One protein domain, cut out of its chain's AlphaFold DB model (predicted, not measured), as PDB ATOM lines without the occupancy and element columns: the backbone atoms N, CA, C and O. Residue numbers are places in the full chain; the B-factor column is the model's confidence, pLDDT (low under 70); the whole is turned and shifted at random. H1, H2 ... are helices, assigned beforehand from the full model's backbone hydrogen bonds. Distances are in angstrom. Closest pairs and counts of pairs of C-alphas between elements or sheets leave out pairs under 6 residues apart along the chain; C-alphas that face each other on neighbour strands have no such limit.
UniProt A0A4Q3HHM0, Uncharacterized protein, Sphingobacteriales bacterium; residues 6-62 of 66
ATOM      1  N   GLU A   6      62.461   8.516 -44.686       86.88
ATOM      2  CA  GLU A   6      63.925   8.571 -44.665       86.88
ATOM      3  C   GLU A   6      64.515   8.869 -46.054       86.88
ATOM      4  O   GLU A   6      65.412   9.700 -46.182       86.88
ATOM      5  N   ALA A   7      63.964   8.260 -47.109       84.75
ATOM      6  CA  ALA A   7      64.396   8.509 -48.482       84.75
ATOM      7  C   ALA A   7      64.055   9.936 -48.935       84.75
ATOM      8  O   ALA A   7      64.855  10.565 -49.624       84.75
ATOM      9  N   LEU A   8      62.899  10.466 -48.520       87.56
ATOM     10  CA  LEU A   8      62.523  11.857 -48.785       87.56
ATOM     11  C   LEU A   8      63.457  12.845 -48.082       87.56
ATOM     12  O   LEU A   8      63.920  13.790 -48.714       87.56
ATOM     13  N   ASN A   9      63.791  12.597 -46.813       89.81
ATOM     14  CA  ASN A   9      64.737  13.432 -46.071       89.81
ATOM     15  C   ASN A   9      66.113  13.434 -46.749       89.81
ATOM     16  O   ASN A   9      66.705  14.493 -46.931       89.81
ATOM     17  N   LYS A  10      66.590  12.266 -47.200       91.31
ATOM     18  CA  LYS A  10      67.873  12.163 -47.901       91.31
ATOM     19  C   LYS A  10      67.870  12.883 -49.251       91.31
ATOM     20  O   LYS A  10      68.843  13.546 -49.587       91.31
ATOM     21  N   LEU A  11      66.782  12.772 -50.016       89.81
ATOM     22  CA  LEU A  11      66.619  13.503 -51.278       89.81
ATOM     23  C   LEU A  11      66.621  15.016 -51.059       89.81
ATOM     24  O   LEU A  11      67.203  15.740 -51.861       89.81
ATOM     25  N   LYS A  12      66.007  15.476 -49.968       92.62
ATOM     26  CA  LYS A  12      65.995  16.885 -49.589       92.62
ATOM     27  C   LYS A  12      67.389  17.398 -49.229       92.62
ATOM     28  O   LYS A  12      67.794  18.410 -49.780       92.62
ATOM     29  N   GLU A  13      68.133  16.668 -48.395       92.62
ATOM     30  CA  GLU A  13      69.527  17.008 -48.058       92.62
ATOM     31  C   GLU A  13      70.390  17.167 -49.320       92.62
ATOM     32  O   GLU A  13      71.091  18.161 -49.469       92.62
ATOM     33  N   ILE A  14      70.297  16.213 -50.255       92.75
ATOM     34  CA  ILE A  14      71.063  16.249 -51.512       92.75
ATOM     35  C   ILE A  14      70.625  17.428 -52.389       92.75
ATOM     36  O   ILE A  14      71.460  18.092 -52.996       92.75
ATOM     37  N   TRP A  15      69.320  17.699 -52.477       91.50
ATOM     38  CA  TRP A  15      68.823  18.835 -53.249       91.50
ATOM     39  C   TRP A  15      69.350  20.164 -52.706       91.50
ATOM     40  O   TRP A  15      69.798  20.993 -53.492       91.50
ATOM     41  N   GLU A  16      69.308  20.353 -51.387       92.38
ATOM     42  CA  GLU A  16      69.791  21.563 -50.712       92.38
ATOM     43  C   GLU A  16      71.313  21.736 -50.857       92.38
ATOM     44  O   GLU A  16      71.785  22.863 -50.984       92.38
ATOM     45  N   GLU A  17      72.079  20.640 -50.890       92.44
ATOM     46  CA  GLU A  17      73.528  20.667 -51.144       92.44
ATOM     47  C   GLU A  17      73.857  21.077 -52.591       92.44
ATOM     48  O   GLU A  17      74.713  21.932 -52.816       92.44
ATOM     49  N   GLU A  18      73.154  20.508 -53.574       92.81
ATOM     50  CA  GLU A  18      73.407  20.741 -55.005       92.81
ATOM     51  C   GLU A  18      72.751  22.024 -55.545       92.81
ATOM     52  O   GLU A  18      73.178  22.572 -56.561       92.81
ATOM     53  N   ASN A  19      71.680  22.499 -54.901       93.00
ATOM     54  CA  ASN A  19      70.907  23.676 -55.305       93.00
ATOM     55  C   ASN A  19      70.634  24.596 -54.097       93.00
ATOM     56  O   ASN A  19      69.468  24.840 -53.772       93.00
ATOM     57  N   PRO A  20      71.673  25.144 -53.440       89.88
ATOM     58  CA  PRO A  20      71.523  25.889 -52.190       89.88
ATOM     59  C   PRO A  20      70.661  27.155 -52.321       89.88
ATOM     60  O   PRO A  20      70.089  27.614 -51.334       89.88
ATOM     61  N   GLU A  21      70.533  27.726 -53.523       94.56
ATOM     62  CA  GLU A  21      69.663  28.877 -53.788       94.56
ATOM     63  C   GLU A  21      68.221  28.530 -54.206       94.56
ATOM     64  O   GLU A  21      67.437  29.445 -54.474       94.56
ATOM     65  N   LYS A  22      67.854  27.245 -54.300       92.00
ATOM     66  CA  LYS A  22      66.524  26.823 -54.765       92.00
ATOM     67  C   LYS A  22      65.771  26.054 -53.697       92.00
ATOM     68  O   LYS A  22      66.169  24.968 -53.284       92.00
ATOM     69  N   GLU A  23      64.601  26.566 -53.351       92.31
ATOM     70  CA  GLU A  23      63.635  25.811 -52.563       92.31
ATOM     71  C   GLU A  23      62.985  24.710 -53.410       92.31
ATOM     72  O   GLU A  23      62.797  24.858 -54.620       92.31
ATOM     73  N   ILE A  24      62.632  23.605 -52.757       92.62
ATOM     74  CA  ILE A  24      61.866  22.508 -53.347       92.62
ATOM     75  C   ILE A  24      60.724  22.140 -52.407       92.62
ATOM     76  O   ILE A  24      60.909  22.029 -51.192       92.62
ATOM     77  N   SER A  25      59.525  21.966 -52.957       93.88
ATOM     78  CA  SER A  25      58.382  21.504 -52.175       93.88
ATOM     79  C   SER A  25      58.445  19.995 -51.925       93.88
ATOM     80  O   SER A  25      59.014  19.231 -52.708       93.88
ATOM     81  N   ASP A  26      57.766  19.530 -50.875       89.06
ATOM     82  CA  ASP A  26      57.646  18.094 -50.592       89.06
ATOM     83  C   ASP A  26      57.008  17.325 -51.765       89.06
ATOM     84  O   ASP A  26      57.358  16.174 -52.024       89.06
ATOM     85  N   SER A  27      56.096  17.960 -52.514       90.38
ATOM     86  CA  SER A  27      55.457  17.340 -53.682       90.38
ATOM     87  C   SER A  27      56.437  17.102 -54.834       90.38
ATOM     88  O   SER A  27      56.436  16.022 -55.427       90.38
ATOM     89  N   GLU A  28      57.322  18.067 -55.091       90.94
ATOM     90  CA  GLU A  28      58.360  17.974 -56.120       90.94
ATOM     91  C   GLU A  28      59.439  16.964 -55.719       90.94
ATOM     92  O   GLU A  28      59.883  16.178 -56.554       90.94
ATOM     93  N   LEU A  29      59.802  16.902 -54.431       88.94
ATOM     94  CA  LEU A  29      60.698  15.871 -53.893       88.94
ATOM     95  C   LEU A  29      60.133  14.458 -54.081       88.94
ATOM     96  O   LEU A  29      60.865  13.537 -54.457       88.94
ATOM     97  N   ILE A  30      58.830  14.275 -53.844       88.12
ATOM     98  CA  ILE A  30      58.164  12.984 -54.046       88.12
ATOM     99  C   ILE A  30      58.183  12.593 -55.527       88.12
ATOM    100  O   ILE A  30      58.501  11.448 -55.862       88.12
ATOM    101  N   GLU A  31      57.853  13.527 -56.417       90.88
ATOM    102  CA  GLU A  31      57.865  13.285 -57.857       90.88
ATOM    103  C   GLU A  31      59.275  12.948 -58.364       90.88
ATOM    104  O   GLU A  31      59.456  11.963 -59.088       90.88
ATOM    105  N   LEU A  32      60.285  13.699 -57.916       87.81
ATOM    106  CA  LEU A  32      61.693  13.442 -58.207       87.81
ATOM    107  C   LEU A  32      62.111  12.037 -57.760       87.81
ATOM    108  O   LEU A  32      62.659  11.272 -58.556       87.81
ATOM    109  N   GLY A  33      61.808  11.655 -56.518       86.81
ATOM    110  CA  GLY A  33      62.154  10.334 -55.998       86.81
ATOM    111  C   GLY A  33      61.480   9.191 -56.766       86.81
ATOM    112  O   GLY A  33      62.121   8.181 -57.061       86.81
ATOM    113  N   ILE A  34      60.215   9.352 -57.173       87.62
ATOM    114  CA  ILE A  34      59.515   8.367 -58.015       87.62
ATOM    115  C   ILE A  34      60.187   8.246 -59.389       87.62
ATOM    116  O   ILE A  34      60.346   7.132 -59.898       87.62
ATOM    117  N   HIS A  35      60.585   9.361 -60.005       85.25
ATOM    118  CA  HIS A  35      61.286   9.341 -61.289       85.25
ATOM    119  C   HIS A  35      62.662   8.678 -61.194       85.25
ATOM    120  O   HIS A  35      63.000   7.873 -62.063       85.25
ATOM    121  N   LEU A  36      63.416   8.939 -60.126       83.19
ATOM    122  CA  LEU A  36      64.700   8.288 -59.871       83.19
ATOM    123  C   LEU A  36      64.541   6.772 -59.713       83.19
ATOM    124  O   LEU A  36      65.273   6.019 -60.354       83.19
ATOM    125  N   ILE A  37      63.545   6.311 -58.946       82.06
ATOM    126  CA  ILE A  37      63.249   4.875 -58.804       82.06
ATOM    127  C   ILE A  37      62.921   4.255 -60.160       82.06
ATOM    128  O   ILE A  37      63.503   3.236 -60.517       82.06
ATOM    129  N   LYS A  38      62.045   4.884 -60.951       80.69
ATOM    130  CA  LYS A  38      61.698   4.390 -62.292       80.69
ATOM    131  C   LYS A  38      62.910   4.336 -63.215       80.69
ATOM    132  O   LYS A  38      63.047   3.378 -63.967       80.69
ATOM    133  N   MET A  39      63.792   5.335 -63.170       78.12
ATOM    134  CA  MET A  39      65.038   5.304 -63.933       78.12
ATOM    135  C   MET A  39      65.915   4.140 -63.486       78.12
ATOM    136  O   MET A  39      66.355   3.367 -64.332       78.12
ATOM    137  N   VAL A  40      66.109   3.941 -62.182       74.12
ATOM    138  CA  VAL A  40      66.858   2.785 -61.681       74.12
ATOM    139  C   VAL A  40      66.207   1.481 -62.143       74.12
ATOM    140  O   VAL A  40      66.891   0.628 -62.682       74.12
ATOM    141  N   GLU A  41      64.890   1.331 -62.052       73.56
ATOM    142  CA  GLU A  41      64.192   0.140 -62.546       73.56
ATOM    143  C   GLU A  41      64.347  -0.066 -64.063       73.56
ATOM    144  O   GLU A  41      64.445  -1.204 -64.518       73.56
ATOM    145  N   LEU A  42      64.383   1.003 -64.860       71.69
ATOM    146  CA  LEU A  42      64.568   0.925 -66.312       71.69
ATOM    147  C   LEU A  42      66.014   0.595 -66.703       71.69
ATOM    148  O   LEU A  42      66.227  -0.186 -67.628       71.69
ATOM    149  N   PHE A  43      66.997   1.159 -66.000       67.19
ATOM    150  CA  PHE A  43      68.421   0.990 -66.306       67.19
ATOM    151  C   PHE A  43      69.064  -0.216 -65.598       67.19
ATOM    152  O   PHE A  43      70.033  -0.769 -66.118       67.19
ATOM    153  N   TYR A  44      68.524  -0.645 -64.452       57.88
ATOM    154  CA  TYR A  44      69.048  -1.725 -63.601       57.88
ATOM    155  C   TYR A  44      68.157  -2.970 -63.515       57.88
ATOM    156  O   TYR A  44      68.573  -3.958 -62.902       57.88
ATOM    157  N   LYS A  45      66.987  -3.021 -64.177       59.25
ATOM    158  CA  LYS A  45      66.437  -4.333 -64.578       59.25
ATOM    159  C   LYS A  45      67.542  -5.119 -65.292       59.25
ATOM    160  O   LYS A  45      68.380  -4.489 -65.938       59.25
ATOM    161  N   PRO A  46      67.582  -6.465 -65.199       61.69
ATOM    162  CA  PRO A  46      68.582  -7.240 -65.914       61.69
ATOM    163  C   PRO A  46      68.440  -6.940 -67.402       61.69
ATOM    164  O   PRO A  46      67.531  -7.420 -68.077       61.69
ATOM    165  N   MET A  47      69.321  -6.064 -67.876       64.62
ATOM    166  CA  MET A  47      69.409  -5.673 -69.264       64.62
ATOM    167  C   MET A  47      69.656  -6.962 -70.043       64.62
ATOM    168  O   MET A  47      70.611  -7.673 -69.695       64.62
ATOM    169  N   PRO A  48      68.811  -7.294 -71.039       70.56
ATOM    170  CA  PRO A  48      69.055  -8.443 -71.895       70.56
ATOM    171  C   PRO A  48      70.505  -8.407 -72.371       70.56
ATOM    172  O   PRO A  48      71.041  -7.329 -72.661       70.56
ATOM    173  N   VAL A  49      71.169  -9.561 -72.383       66.06
ATOM    174  CA  VAL A  49      72.611  -9.657 -72.664       66.06
ATOM    175  C   VAL A  49      72.951  -8.971 -73.994       66.06
ATOM    176  O   VAL A  49      73.996  -8.331 -74.117       66.06
ATOM    177  N   GLU A  50      72.026  -9.014 -74.950       70.56
ATOM    178  CA  GLU A  50      72.119  -8.367 -76.255       70.56
ATOM    179  C   GLU A  50      72.199  -6.836 -76.151       70.56
ATOM    180  O   GLU A  50      72.992  -6.203 -76.849       70.56
ATOM    181  N   MET A  51      71.431  -6.228 -75.243       70.00
ATOM    182  CA  MET A  51      71.449  -4.780 -75.020       70.00
ATOM    183  C   MET A  51      72.688  -4.329 -74.238       70.00
ATOM    184  O   MET A  51      73.191  -3.231 -74.481       70.00
ATOM    185  N   ARG A  52      73.257  -5.190 -73.380       67.81
ATOM    186  CA  ARG A  52      74.494  -4.885 -72.636       67.81
ATOM    187  C   ARG A  52      75.667  -4.590 -73.575       67.81
ATOM    188  O   ARG A  52      76.406  -3.638 -73.348       67.81
ATOM    189  N   SER A  53      75.811  -5.359 -74.659       71.06
ATOM    190  CA  SER A  53      76.867  -5.126 -75.660       71.06
ATOM    191  C   SER A  53      76.720  -3.775 -76.372       71.06
ATOM    192  O   SER A  53      77.717  -3.123 -76.679       71.06
ATOM    193  N   ILE A  54      75.482  -3.339 -76.613       73.69
ATOM    194  CA  ILE A  54      75.184  -2.055 -77.259       73.69
ATOM    195  C   ILE A  54      75.528  -0.901 -76.313       73.69
ATOM    196  O   ILE A  54      76.201   0.042 -76.721       73.69
ATOM    197  N   VAL A  55      75.136  -0.999 -75.040       66.81
ATOM    198  CA  VAL A  55      75.409   0.036 -74.033       66.81
ATOM    199  C   VAL A  55      76.909   0.228 -73.795       66.81
ATOM    200  O   VAL A  55      77.365   1.366 -73.742       66.81
ATOM    201  N   GLU A  56      77.694  -0.847 -73.718       69.00
ATOM    202  CA  GLU A  56      79.151  -0.744 -73.533       69.00
ATOM    203  C   GLU A  56      79.853  -0.089 -74.733       69.00
ATOM    204  O   GLU A  56      80.718   0.768 -74.557       69.00
ATOM    205  N   LYS A  57      79.421  -0.399 -75.964       75.31
ATOM    206  CA  LYS A  57      79.923   0.286 -77.167       75.31
ATOM    207  C   LYS A  57      79.597   1.778 -77.139       75.31
ATOM    208  O   LYS A  57      80.475   2.590 -77.416       75.31
ATOM    209  N   VAL A  58      78.372   2.141 -76.756       72.44
ATOM    210  CA  VAL A  58      77.962   3.548 -76.646       72.44
ATOM    211  C   VAL A  58      78.782   4.270 -75.574       72.44
ATOM    212  O   VAL A  58      79.341   5.321 -75.874       72.44
ATOM    213  N   LYS A  59      78.962   3.689 -74.379       60.91
ATOM    214  CA  LYS A  59      79.814   4.261 -73.320       60.91
ATOM    215  C   LYS A  59      81.238   4.541 -73.799       60.91
ATOM    216  O   LYS A  59      81.714   5.652 -73.620       60.91
ATOM    217  N   SER A  60      81.877   3.587 -74.486       65.06
ATOM    218  CA  SER A  60      83.243   3.765 -75.019       65.06
ATOM    219  C   SER A  60      83.367   4.838 -76.112       65.06
ATOM    220  O   SER A  60      84.470   5.266 -76.441       65.06
ATOM    221  N   SER A  61      82.240   5.258 -76.693       60.78
ATOM    222  CA  SER A  61      82.179   6.239 -77.781       60.78
ATOM    223  C   SER A  61      81.741   7.636 -77.333       60.78
ATOM    224  O   SER A  61      81.805   8.573 -78.128       60.78
ATOM    225  N   VAL A  62      81.306   7.796 -76.077       52.38
ATOM    226  CA  VAL A  62      80.873   9.085 -75.523       52.38
ATOM    227  C   VAL A  62      81.994   9.660 -74.642       52.38
ATOM    228  O   VAL A  62      82.344   9.042 -73.639       52.38
TER     229      VAL A  62
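What this domain is: This is residues 6 to 62 of the 66 residues of an uncharacterized protein of Sphingobacteriales bacterium (UniProt A0A4Q3HHM0). You are looking at an open bracket of three helices: the long helix H2 is the crossbar, H1 packs across it near one end, and H3 is a second leg beyond the other end, with open space between the legs. Both legs extend to the same side of H2, and H3 touches no helix. The printed part has 57 residues with three named helices, H1, H2 and H3 in that order, and no named strand; the class is all helix. It is elongated, spanning 41 by 22 by 15 A, and only just extended, close to loose, with a radius of gyration of the C-alphas of 15.8 A.

How they stand to each other: Start at H1, residues 6 to 18, and go on over a short link of 7 residues to H2, residues 26 to 44. The two touch, and their closest C-alphas, those of Leu 8 and Leu 29, are 6.7 A apart. H1 touches H2 with residues 8 to 12 alone, and H2 touches H1 with residues 29 to 33 alone. Their lines are about perpendicular, at 83 degrees. A tight link of 4 residues leads on to H3, residues 49 to 61, which is apart from both H1 and H2. In H1 and H2 every backbone O i to N i+4 pair is within hydrogen-bond range; in H3, 7 of 9 are.

Where its parts are: Find C-alpha 6 at (63.925, 8.571, -44.665); from there H1 runs 18.6 A to C-alpha 18. H2 begins at C-alpha 26, at (57.646, 18.094, -50.592), and runs 26.3 A to C-alpha 44. H3 runs 19.2 A from C-alpha 49 to C-alpha 61 at (82.179, 6.239, -77.781).

The domain as a whole: The two C-alphas farthest apart, those of Glu 21 and Glu 50, are 43.6 A apart. The printed part has no cut, and neither link is long. Residues 34 to 46, of which 34 to 44 belong to H2, stand free. Look at the B-factor column for the model's confidence: the mean pLDDT of the printed part is 80.3, that of H3 is 68, and residues 43 to 47 and 59 to 62 are among those under 70.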